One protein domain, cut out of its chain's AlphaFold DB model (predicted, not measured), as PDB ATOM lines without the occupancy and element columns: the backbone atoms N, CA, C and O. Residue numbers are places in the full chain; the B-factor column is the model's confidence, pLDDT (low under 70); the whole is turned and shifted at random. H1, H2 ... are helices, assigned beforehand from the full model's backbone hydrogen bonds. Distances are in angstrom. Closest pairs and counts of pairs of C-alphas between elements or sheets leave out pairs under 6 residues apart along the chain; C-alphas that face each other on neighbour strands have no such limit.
ATOM      1  N   ALA A 155     142.192 198.444 172.689       65.19
ATOM      2  CA  ALA A 155     141.476 197.587 173.630       65.19
ATOM      3  C   ALA A 155     141.234 196.184 173.055       65.19
ATOM      4  O   ALA A 155     141.406 195.202 173.763       65.19
ATOM      5  N   GLU A 156     140.909 196.079 171.768       70.62
ATOM      6  CA  GLU A 156     140.724 194.796 171.085       70.62
ATOM      7  C   GLU A 156     142.037 194.008 171.018       70.62
ATOM      8  O   GLU A 156     142.060 192.816 171.322       70.62
ATOM      9  N   LYS A 157     143.154 194.689 170.731       74.12
ATOM     10  CA  LYS A 157     144.489 194.077 170.735       74.12
ATOM     11  C   LYS A 157     144.903 193.590 172.130       74.12
ATOM     12  O   LYS A 157     145.447 192.497 172.257       74.12
ATOM     13  N   LEU A 158     144.627 194.373 173.177       68.25
ATOM     14  CA  LEU A 158     144.928 194.005 174.570       68.25
ATOM     15  C   LEU A 158     144.023 192.889 175.110       68.25
ATOM     16  O   LEU A 158     144.475 192.070 175.902       68.25
ATOM     17  N   LEU A 159     142.766 192.832 174.670       72.00
ATOM     18  CA  LEU A 159     141.794 191.802 175.057       72.00
ATOM     19  C   LEU A 159     141.872 190.545 174.172       72.00
ATOM     20  O   LEU A 159     140.984 189.690 174.216       72.00
ATOM     21  N   GLY A 160     142.932 190.421 173.370       72.62
ATOM     22  CA  GLY A 160     143.207 189.232 172.570       72.62
ATOM     23  C   GLY A 160     142.194 188.991 171.454       72.62
ATOM     24  O   GLY A 160     141.923 187.837 171.147       72.62
ATOM     25  N   SER A 161     141.612 190.051 170.879       75.56
ATOM     26  CA  SER A 161     140.716 189.985 169.713       75.56
ATOM     27  C   SER A 161     139.604 188.934 169.868       75.56
ATOM     28  O   SER A 161     139.411 188.053 169.038       75.56
ATOM     29  N   GLY A 162     138.892 188.988 170.998       73.56
ATOM     30  CA  GLY A 162     137.752 188.107 171.275       73.56
ATOM     31  C   GLY A 162     138.080 186.855 172.088       73.56
ATOM     32  O   GLY A 162     137.175 186.319 172.716       73.56
ATOM     33  N   ILE A 163     139.355 186.459 172.219       76.56
ATOM     34  CA  ILE A 163     139.748 185.282 173.020       76.56
ATOM     35  C   ILE A 163     139.310 185.430 174.483       76.56
ATOM     36  O   ILE A 163     138.759 184.502 175.071       76.56
ATOM     37  N   VAL A 164     139.518 186.608 175.081       78.25
ATOM     38  CA  VAL A 164     139.112 186.862 176.475       78.25
ATOM     39  C   VAL A 164     137.589 186.865 176.610       78.25
ATOM     40  O   VAL A 164     137.060 186.356 177.597       78.25
ATOM     41  N   ALA A 165     136.878 187.402 175.616       77.12
ATOM     42  CA  ALA A 165     135.420 187.423 175.611       77.12
ATOM     43  C   ALA A 165     134.837 186.006 175.495       77.12
ATOM     44  O   ALA A 165     133.922 185.674 176.242       77.12
ATOM     45  N   ASP A 166     135.403 185.154 174.638       80.19
ATOM     46  CA  ASP A 166     134.982 183.757 174.488       80.19
ATOM     47  C   ASP A 166     135.227 182.940 175.766       80.19
ATOM     48  O   ASP A 166     134.394 182.110 176.135       80.19
ATOM     49  N   VAL A 167     136.321 183.216 176.488       81.44
ATOM     50  CA  VAL A 167     136.599 182.590 177.788       81.44
ATOM     51  C   VAL A 167     135.610 183.065 178.858       81.44
ATOM     52  O   VAL A 167     135.029 182.232 179.553       81.44
ATOM     53  N   LEU A 168     135.378 184.379 178.982       77.62
ATOM     54  CA  LEU A 168     134.476 184.959 179.991       77.62
ATOM     55  C   LEU A 168     133.002 184.612 179.759       77.62
ATOM     56  O   LEU A 168     132.258 184.443 180.721       77.62
ATOM     57  N   LEU A 169     132.579 184.499 178.499       82.25
ATOM     58  CA  LEU A 169     131.212 184.135 178.119       82.25
ATOM     59  C   LEU A 169     130.990 182.616 178.048       82.25
ATOM     60  O   LEU A 169     129.923 182.189 177.614       82.25
ATOM     61  N   TRP A 170     131.972 181.810 178.468       76.00
ATOM     62  CA  TRP A 170     131.898 180.343 178.474       76.00
ATOM     63  C   TRP A 170     131.574 179.746 177.093       76.00
ATOM     64  O   TRP A 170     130.845 178.766 176.967       76.00
ATOM     65  N   ARG A 171     132.096 180.353 176.020       81.19
ATOM     66  CA  ARG A 171     131.814 179.915 174.646       81.19
ATOM     67  C   ARG A 171     132.635 178.691 174.235       81.19
ATOM     68  O   ARG A 171     132.199 177.925 173.382       81.19
ATOM     69  N   ASP A 172     133.798 178.503 174.859       79.25
ATOM     70  CA  ASP A 172     134.671 177.337 174.698       79.25
ATOM     71  C   ASP A 172     134.871 176.648 176.057       79.25
ATOM     72  O   ASP A 172     135.735 177.023 176.854       79.25
ATOM     73  N   GLU A 173     134.051 175.629 176.327       79.81
ATOM     74  CA  GLU A 173     133.992 174.951 177.627       79.81
ATOM     75  C   GLU A 173     135.348 174.397 178.084       79.81
ATOM     76  O   GLU A 173     135.680 174.474 179.268       79.81
ATOM     77  N   ARG A 174     136.170 173.868 177.165       80.88
ATOM     78  CA  ARG A 174     137.470 173.280 177.528       80.88
ATOM     79  C   ARG A 174     138.469 174.354 177.934       80.88
ATOM     80  O   ARG A 174     139.176 174.178 178.927       80.88
ATOM     81  N   ARG A 175     138.542 175.454 177.178       77.75
ATOM     82  CA  ARG A 175     139.468 176.556 177.479       77.75
ATOM     83  C   ARG A 175     139.056 177.286 178.747       77.75
ATOM     84  O   ARG A 175     139.901 177.500 179.612       77.75
ATOM     85  N   THR A 176     137.770 177.590 178.898       85.19
ATOM     86  CA  THR A 176     137.266 178.269 180.092       85.19
ATOM     87  C   THR A 176     137.471 177.427 181.348       85.19
ATOM     88  O   THR A 176     137.965 177.950 182.347       85.19
ATOM     89  N   PHE A 177     137.202 176.117 181.291       85.94
ATOM     90  CA  PHE A 177     137.423 175.222 182.428       85.94
ATOM     91  C   PHE A 177     138.900 175.152 182.842       85.94
ATOM     92  O   PHE A 177     139.210 175.273 184.026       85.94
ATOM     93  N   MET A 178     139.823 175.023 181.882       84.62
ATOM     94  CA  MET A 178     141.262 175.000 182.173       84.62
ATOM     95  C   MET A 178     141.753 176.329 182.755       84.62
ATOM     96  O   MET A 178     142.487 176.329 183.742       84.62
ATOM     97  N   CYS A 179     141.319 177.465 182.200       82.31
ATOM     98  CA  CYS A 179     141.649 178.783 182.743       82.31
ATOM     99  C   CYS A 179     141.131 178.954 184.177       82.31
ATOM    100  O   CYS A 179     141.867 179.431 185.040       82.31
ATOM    101  N   PHE A 180     139.896 178.526 184.451       85.31
ATOM    102  CA  PHE A 180     139.305 178.601 185.785       85.31
ATOM    103  C   PHE A 180     140.024 177.687 186.785       85.31
ATOM    104  O   PHE A 180     140.320 178.108 187.903       85.31
ATOM    105  N   LEU A 181     140.379 176.466 186.370       86.88
ATOM    106  CA  LEU A 181     141.139 175.517 187.183       86.88
ATOM    107  C   LEU A 181     142.525 176.067 187.545       86.88
ATOM    108  O   LEU A 181     142.916 176.020 188.710       86.88
ATOM    109  N   ILE A 182     143.250 176.638 186.578       86.12
ATOM    110  CA  ILE A 182     144.559 177.270 186.811       86.12
ATOM    111  C   ILE A 182     144.425 178.446 187.783       86.12
ATOM    112  O   ILE A 182     145.229 178.576 188.705       86.12
ATOM    113  N   LEU A 183     143.400 179.282 187.613       85.44
ATOM    114  CA  LEU A 183     143.172 180.448 188.464       85.44
ATOM    115  C   LEU A 183     142.805 180.039 189.898       85.44
ATOM    116  O   LEU A 183     143.313 180.630 190.849       85.44
ATOM    117  N   ALA A 184     142.005 178.983 190.068       82.12
ATOM    118  CA  ALA A 184     141.680 178.407 191.370       82.12
ATOM    119  C   ALA A 184     142.910 177.790 192.060       82.12
ATOM    120  O   ALA A 184     143.121 178.014 193.252       82.12
ATOM    121  N   LEU A 185     143.758 177.069 191.318       83.69
ATOM    122  CA  LEU A 185     145.016 176.518 191.836       83.69
ATOM    123  C   LEU A 185     145.999 177.626 192.233       83.69
ATOM    124  O   LEU A 185     146.605 177.550 193.300       83.69
ATOM    125  N   ALA A 186     146.118 178.678 191.419       79.50
ATOM    126  CA  ALA A 186     146.937 179.845 191.732       79.50
ATOM    127  C   ALA A 186     146.414 180.578 192.978       79.50
ATOM    128  O   ALA A 186     147.192 180.917 193.869       79.50
ATOM    129  N   PHE A 187     145.097 180.764 193.086       79.06
ATOM    130  CA  PHE A 187     144.466 181.352 194.264       79.06
ATOM    131  C   PHE A 187     144.738 180.519 195.522       79.06
ATOM    132  O   PHE A 187     145.155 181.059 196.547       79.06
ATOM    133  N   TYR A 188     144.586 179.196 195.437       77.19
ATOM    134  CA  TYR A 188     144.869 178.287 196.545       77.19
ATOM    135  C   TYR A 188     146.350 178.320 196.961       77.19
ATOM    136  O   TYR A 188     146.660 178.403 198.150       77.19
ATOM    137  N   TRP A 189     147.268 178.341 195.988       75.06
ATOM    138  CA  TRP A 189     148.712 178.434 196.221       75.06
ATOM    139  C   TRP A 189     149.113 179.729 196.940       75.06
ATOM    140  O   TRP A 189     149.992 179.711 197.802       75.06
ATOM    141  N   PHE A 190     148.474 180.856 196.608       69.94
ATOM    142  CA  PHE A 190     148.798 182.157 197.196       69.94
ATOM    143  C   PHE A 190     148.105 182.438 198.533       69.94
ATOM    144  O   PHE A 190     148.714 183.086 199.380       69.94
ATOM    145  N   PHE A 191     146.862 181.984 198.727       68.50
ATOM    146  CA  PHE A 191     146.049 182.375 199.887       68.50
ATOM    147  C   PHE A 191     145.861 181.277 200.939       68.50
ATOM    148  O   PHE A 191     145.723 181.600 202.116       68.50
ATOM    149  N   PHE A 192     145.849 179.999 200.551       61.53
ATOM    150  CA  PHE A 192     145.583 178.886 201.475       61.53
ATOM    151  C   PHE A 192     146.827 178.086 201.858       61.53
ATOM    152  O   PHE A 192     146.832 177.400 202.880       61.53
ATOM    153  N   CYS A 193     147.908 178.196 201.089       57.50
ATOM    154  CA  CYS A 193     149.207 177.728 201.541       57.50
ATOM    155  C   CYS A 193     149.696 178.730 202.594       57.50
ATOM    156  O   CYS A 193     149.914 179.886 202.256       57.50
ATOM    157  N   GLY A 194     149.837 178.324 203.862       63.41
ATOM    158  CA  GLY A 194     150.201 179.182 205.009       63.41
ATOM    159  C   GLY A 194     151.594 179.835 204.958       63.41
ATOM    160  O   GLY A 194     152.208 180.079 205.993       63.41
ATOM    161  N   LYS A 195     152.123 180.079 203.760       70.06
ATOM    162  CA  LYS A 195     153.331 180.835 203.469       70.06
ATOM    163  C   LYS A 195     152.980 182.311 203.322       70.06
ATOM    164  O   LYS A 195     151.913 182.676 202.840       70.06
ATOM    165  N   THR A 196     153.905 183.180 203.701       78.38
ATOM    166  CA  THR A 196     153.775 184.609 203.421       78.38
ATOM    167  C   THR A 196     153.769 184.843 201.908       78.38
ATOM    168  O   THR A 196     154.487 184.172 201.165       78.38
ATOM    169  N   PHE A 197     152.988 185.824 201.445       75.56
ATOM    170  CA  PHE A 197     152.881 186.195 200.026       75.56
ATOM    171  C   PHE A 197     154.253 186.339 199.340       75.56
ATOM    172  O   PHE A 197     154.451 185.897 198.209       75.56
ATOM    173  N   THR A 198     155.229 186.892 200.067       77.88
ATOM    174  CA  THR A 198     156.613 187.074 199.613       77.88
ATOM    175  C   THR A 198     157.342 185.755 199.353       77.88
ATOM    176  O   THR A 198     158.083 185.651 198.378       77.88
ATOM    177  N   SER A 199     157.107 184.726 200.172       80.25
ATOM    178  CA  SER A 199     157.701 183.396 200.000       80.25
ATOM    179  C   SER A 199     157.121 182.675 198.781       80.25
ATOM    180  O   SER A 199     157.873 182.126 197.976       80.25
ATOM    181  N   SER A 200     155.801 182.742 198.585       79.25
ATOM    182  CA  SER A 200     155.139 182.144 197.419       79.25
ATOM    183  C   SER A 200     155.559 182.817 196.108       79.25
ATOM    184  O   SER A 200     155.836 182.125 195.128       79.25
ATOM    185  N   ALA A 201     155.691 184.148 196.100       79.81
ATOM    186  CA  ALA A 201     156.187 184.895 194.943       79.81
ATOM    187  C   ALA A 201     157.645 184.534 194.598       79.81
ATOM    188  O   ALA A 201     157.966 184.317 193.430       79.81
ATOM    189  N   ALA A 202     158.518 184.404 195.604       83.38
ATOM    190  CA  ALA A 202     159.910 184.003 195.399       83.38
ATOM    191  C   ALA A 202     160.032 182.578 194.831       83.38
ATOM    192  O   ALA A 202     160.831 182.340 193.926       83.38
ATOM    193  N   GLN A 203     159.213 181.636 195.311       80.31
ATOM    194  CA  GLN A 203     159.180 180.272 194.776       80.31
ATOM    195  C   GLN A 203     158.688 180.225 193.327       80.31
ATOM    196  O   GLN A 203     159.240 179.473 192.530       80.31
ATOM    197  N   LEU A 204     157.697 181.047 192.970       83.12
ATOM    198  CA  LEU A 204     157.203 181.141 191.597       83.12
ATOM    199  C   LEU A 204     158.282 181.693 190.659       83.12
ATOM    200  O   LEU A 204     158.513 181.120 189.598       83.12
ATOM    201  N   LEU A 205     158.995 182.746 191.074       83.75
ATOM    202  CA  LEU A 205     160.125 183.288 190.315       83.75
ATOM    203  C   LEU A 205     161.232 182.247 190.113       83.75
ATOM    204  O   LEU A 205     161.748 182.129 189.007       83.75
ATOM    205  N   LEU A 206     161.556 181.463 191.145       86.38
ATOM    206  CA  LEU A 206     162.568 180.405 191.066       86.38
ATOM    207  C   LEU A 206     162.155 179.265 190.118       86.38
ATOM    208  O   LEU A 206     162.983 178.694 189.415       86.38
ATOM    209  N   LEU A 207     160.862 178.950 190.065       85.19
ATOM    210  CA  LEU A 207     160.316 177.958 189.143       85.19
ATOM    211  C   LEU A 207     160.370 178.473 187.694       85.19
ATOM    212  O   LEU A 207     160.792 177.750 186.796       85.19
ATOM    213  N   VAL A 208     160.027 179.747 187.476       85.94
ATOM    214  CA  VAL A 208     160.134 180.406 186.164       85.94
ATOM    215  C   VAL A 208     161.584 180.450 185.682       85.94
ATOM    216  O   VAL A 208     161.839 180.127 184.525       85.94
ATOM    217  N   THR A 209     162.545 180.793 186.545       85.88
ATOM    218  CA  THR A 209     163.964 180.807 186.157       85.88
ATOM    219  C   THR A 209     164.486 179.409 185.840       85.88
ATOM    220  O   THR A 209     165.209 179.257 184.860       85.88
ATOM    221  N   ALA A 210     164.083 178.379 186.593       86.62
ATOM    222  CA  ALA A 210     164.441 176.992 186.299       86.62
ATOM    223  C   ALA A 210     163.867 176.509 184.954       86.62
ATOM    224  O   ALA A 210     164.570 175.859 184.183       86.62
ATOM    225  N   ILE A 211     162.616 176.869 184.642       85.75
ATOM    226  CA  ILE A 211     161.990 176.563 183.348       85.75
ATOM    227  C   ILE A 211     162.724 177.282 182.213       85.75
ATOM    228  O   ILE A 211     163.079 176.644 181.226       85.75
ATOM    229  N   LEU A 212     162.985 178.587 182.347       83.62
ATOM    230  CA  LEU A 212     163.711 179.367 181.338       83.62
ATOM    231  C   LEU A 212     165.123 178.819 181.100       83.62
ATOM    232  O   LEU A 212     165.565 178.743 179.957       83.62
ATOM    233  N   TYR A 213     165.806 178.399 182.164       84.31
ATOM    234  CA  TYR A 213     167.117 177.763 182.080       84.31
ATOM    235  C   TYR A 213     167.052 176.410 181.356       84.31
ATOM    236  O   TYR A 213     167.852 176.154 180.460       84.31
ATOM    237  N   GLY A 214     166.057 175.578 181.680       83.12
ATOM    238  CA  GLY A 214     165.819 174.310 180.989       83.12
ATOM    239  C   GLY A 214     165.506 174.489 179.501       83.12
ATOM    240  O   GLY A 214     166.076 173.789 178.672       83.12
ATOM    241  N   TYR A 215     164.664 175.465 179.146       81.44
ATOM    242  CA  TYR A 215     164.395 175.818 177.746       81.44
ATOM    243  C   TYR A 215     165.636 176.352 177.027       81.44
ATOM    244  O   TYR A 215     165.838 176.029 175.862       81.44
ATOM    245  N   GLY A 216     166.471 177.142 177.707       78.00
ATOM    246  CA  GLY A 216     167.718 177.659 177.142       78.00
ATOM    247  C   GLY A 216     168.724 176.559 176.797       78.00
ATOM    248  O   GLY A 216     169.368 176.643 175.758       78.00
ATOM    249  N   ILE A 217     168.816 175.516 177.625       77.62
ATOM    250  CA  ILE A 217     169.667 174.341 177.369       77.62
ATOM    251  C   ILE A 217     169.077 173.465 176.260       77.62
ATOM    252  O   ILE A 217     169.787 173.047 175.353       77.62
ATOM    253  N   LEU A 218     167.765 173.217 176.285       72.31
ATOM    254  CA  LEU A 218     167.115 172.385 175.268       72.31
ATOM    255  C   LEU A 218     167.162 173.031 173.871       72.31
ATOM    256  O   LEU A 218     167.208 172.330 172.868       72.31
ATOM    257  N   ALA A 219     167.165 174.366 173.809       65.62
ATOM    258  CA  ALA A 219     167.301 175.124 172.570       65.62
ATOM    259  C   ALA A 219     168.752 175.229 172.062       65.62
ATOM    260  O   ALA A 219     168.936 175.622 170.915       65.62
ATOM    261  N   SER A 220     169.769 174.911 172.877       57.34
ATOM    262  CA  SER A 220     171.173 174.892 172.434       57.34
ATOM    263  C   SER A 220     171.627 173.544 171.869       57.34
ATOM    264  O   SER A 220     172.665 173.495 171.217       57.34
ATOM    265  N   ASP A 221     170.867 172.474 172.122       54.91
ATOM    266  CA  ASP A 221     171.146 171.107 171.650       54.91
ATOM    267  C   ASP A 221     170.386 170.733 170.351       54.91
ATOM    268  O   ASP A 221     170.439 169.578 169.921       54.91
ATOM    269  N   MET A 222     169.695 171.691 169.708       49.03
ATOM    270  CA  MET A 222     169.093 171.558 168.365       49.03
ATOM    271  C   MET A 222     169.802 172.417 167.321       49.03
ATOM    272  O   MET A 222     170.133 173.582 167.632       49.03
TER     273      MET A 222
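Overview. This is residues 155 to 222 of the 222 residues of an uncharacterized protein of Gossypium harknessii (UniProt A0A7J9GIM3). Two long helices, H3 and H4, meet near their ends as an open V, with the end of H3 and the beginning of H4 at its corner. At the other end of H3, the short helix H2 turns off at a corner, and the still shorter H1 lies beyond it, away from both arms. The printed part has 68 residues with four named helices, in the order H1, H2, H3, H4, and no named strand; its class is all helix. It is only just extended, close to loose, with a radius of gyration of the C-alphas of 16.5 A, and the C-alphas span 41 by 36 by 25 A.

Arrangement. H1, residues 155 to 158, touches no helix. It is apart from H2, residues 163 to 168, which follows after a tight link of 4 residues. H2 and H3, residues 173 to 191, only just touch, and only at the corner by their tight link, with 3 pairs of C-alphas within 8 A. Their closest C-alphas are those of Val 167 and Thr 176, 4.9 A apart, and H3 touches H2 with residues 175 to 176 alone. The lines of H2 and H3 are only just about perpendicular, at 72 degrees. H3 touches H4, residues 197 to 218, with residues 189 to 191 alone, and H4 touches H3 with residues 197 to 200 alone. Their closest C-alphas are those of Phe 190 and Ser 200, 6.3 A apart. H3 and H4 run opposite ways at a steep tilt of 54 degrees, and their centres are 19.4 A apart. H1 and H3, H1 and H4, and H2 and H4 are apart. In H2, H3 and H4 every O i to N i+4 pair is within hydrogen-bond range; H1 is too short for such a pair, and its one O i to N i+3 pair is within range.

Along the chain. H1 begins at C-alpha 155, at (141.476, 197.587, 173.630), and is 5.1 A long from first to last C-alpha. H2 is 8.7 A long. H3 has 19 residues and runs 26.4 A, from C-alpha 173 at (133.992, 174.951, 177.627) to C-alpha 191. H4, the longest helix with 22 residues, runs 31.7 A and ends at C-alpha 218, at (167.115, 172.385, 175.268).

Size, cuts and confidence. The two C-alphas farthest apart are those of Leu 169 and Asp 221, at 42.5 A. The printed part has no cut and ends at Met 222, the chain's last residue. Its three links are tight. Residues 157 to 162, 181 to 188 of H3, and 202 to 222, of which 202 to 218 belong to H4, stand free. The mean pLDDT of the printed part is 77.3; residues 155, 158, 190 to 194 and 219 to 222 are under 70.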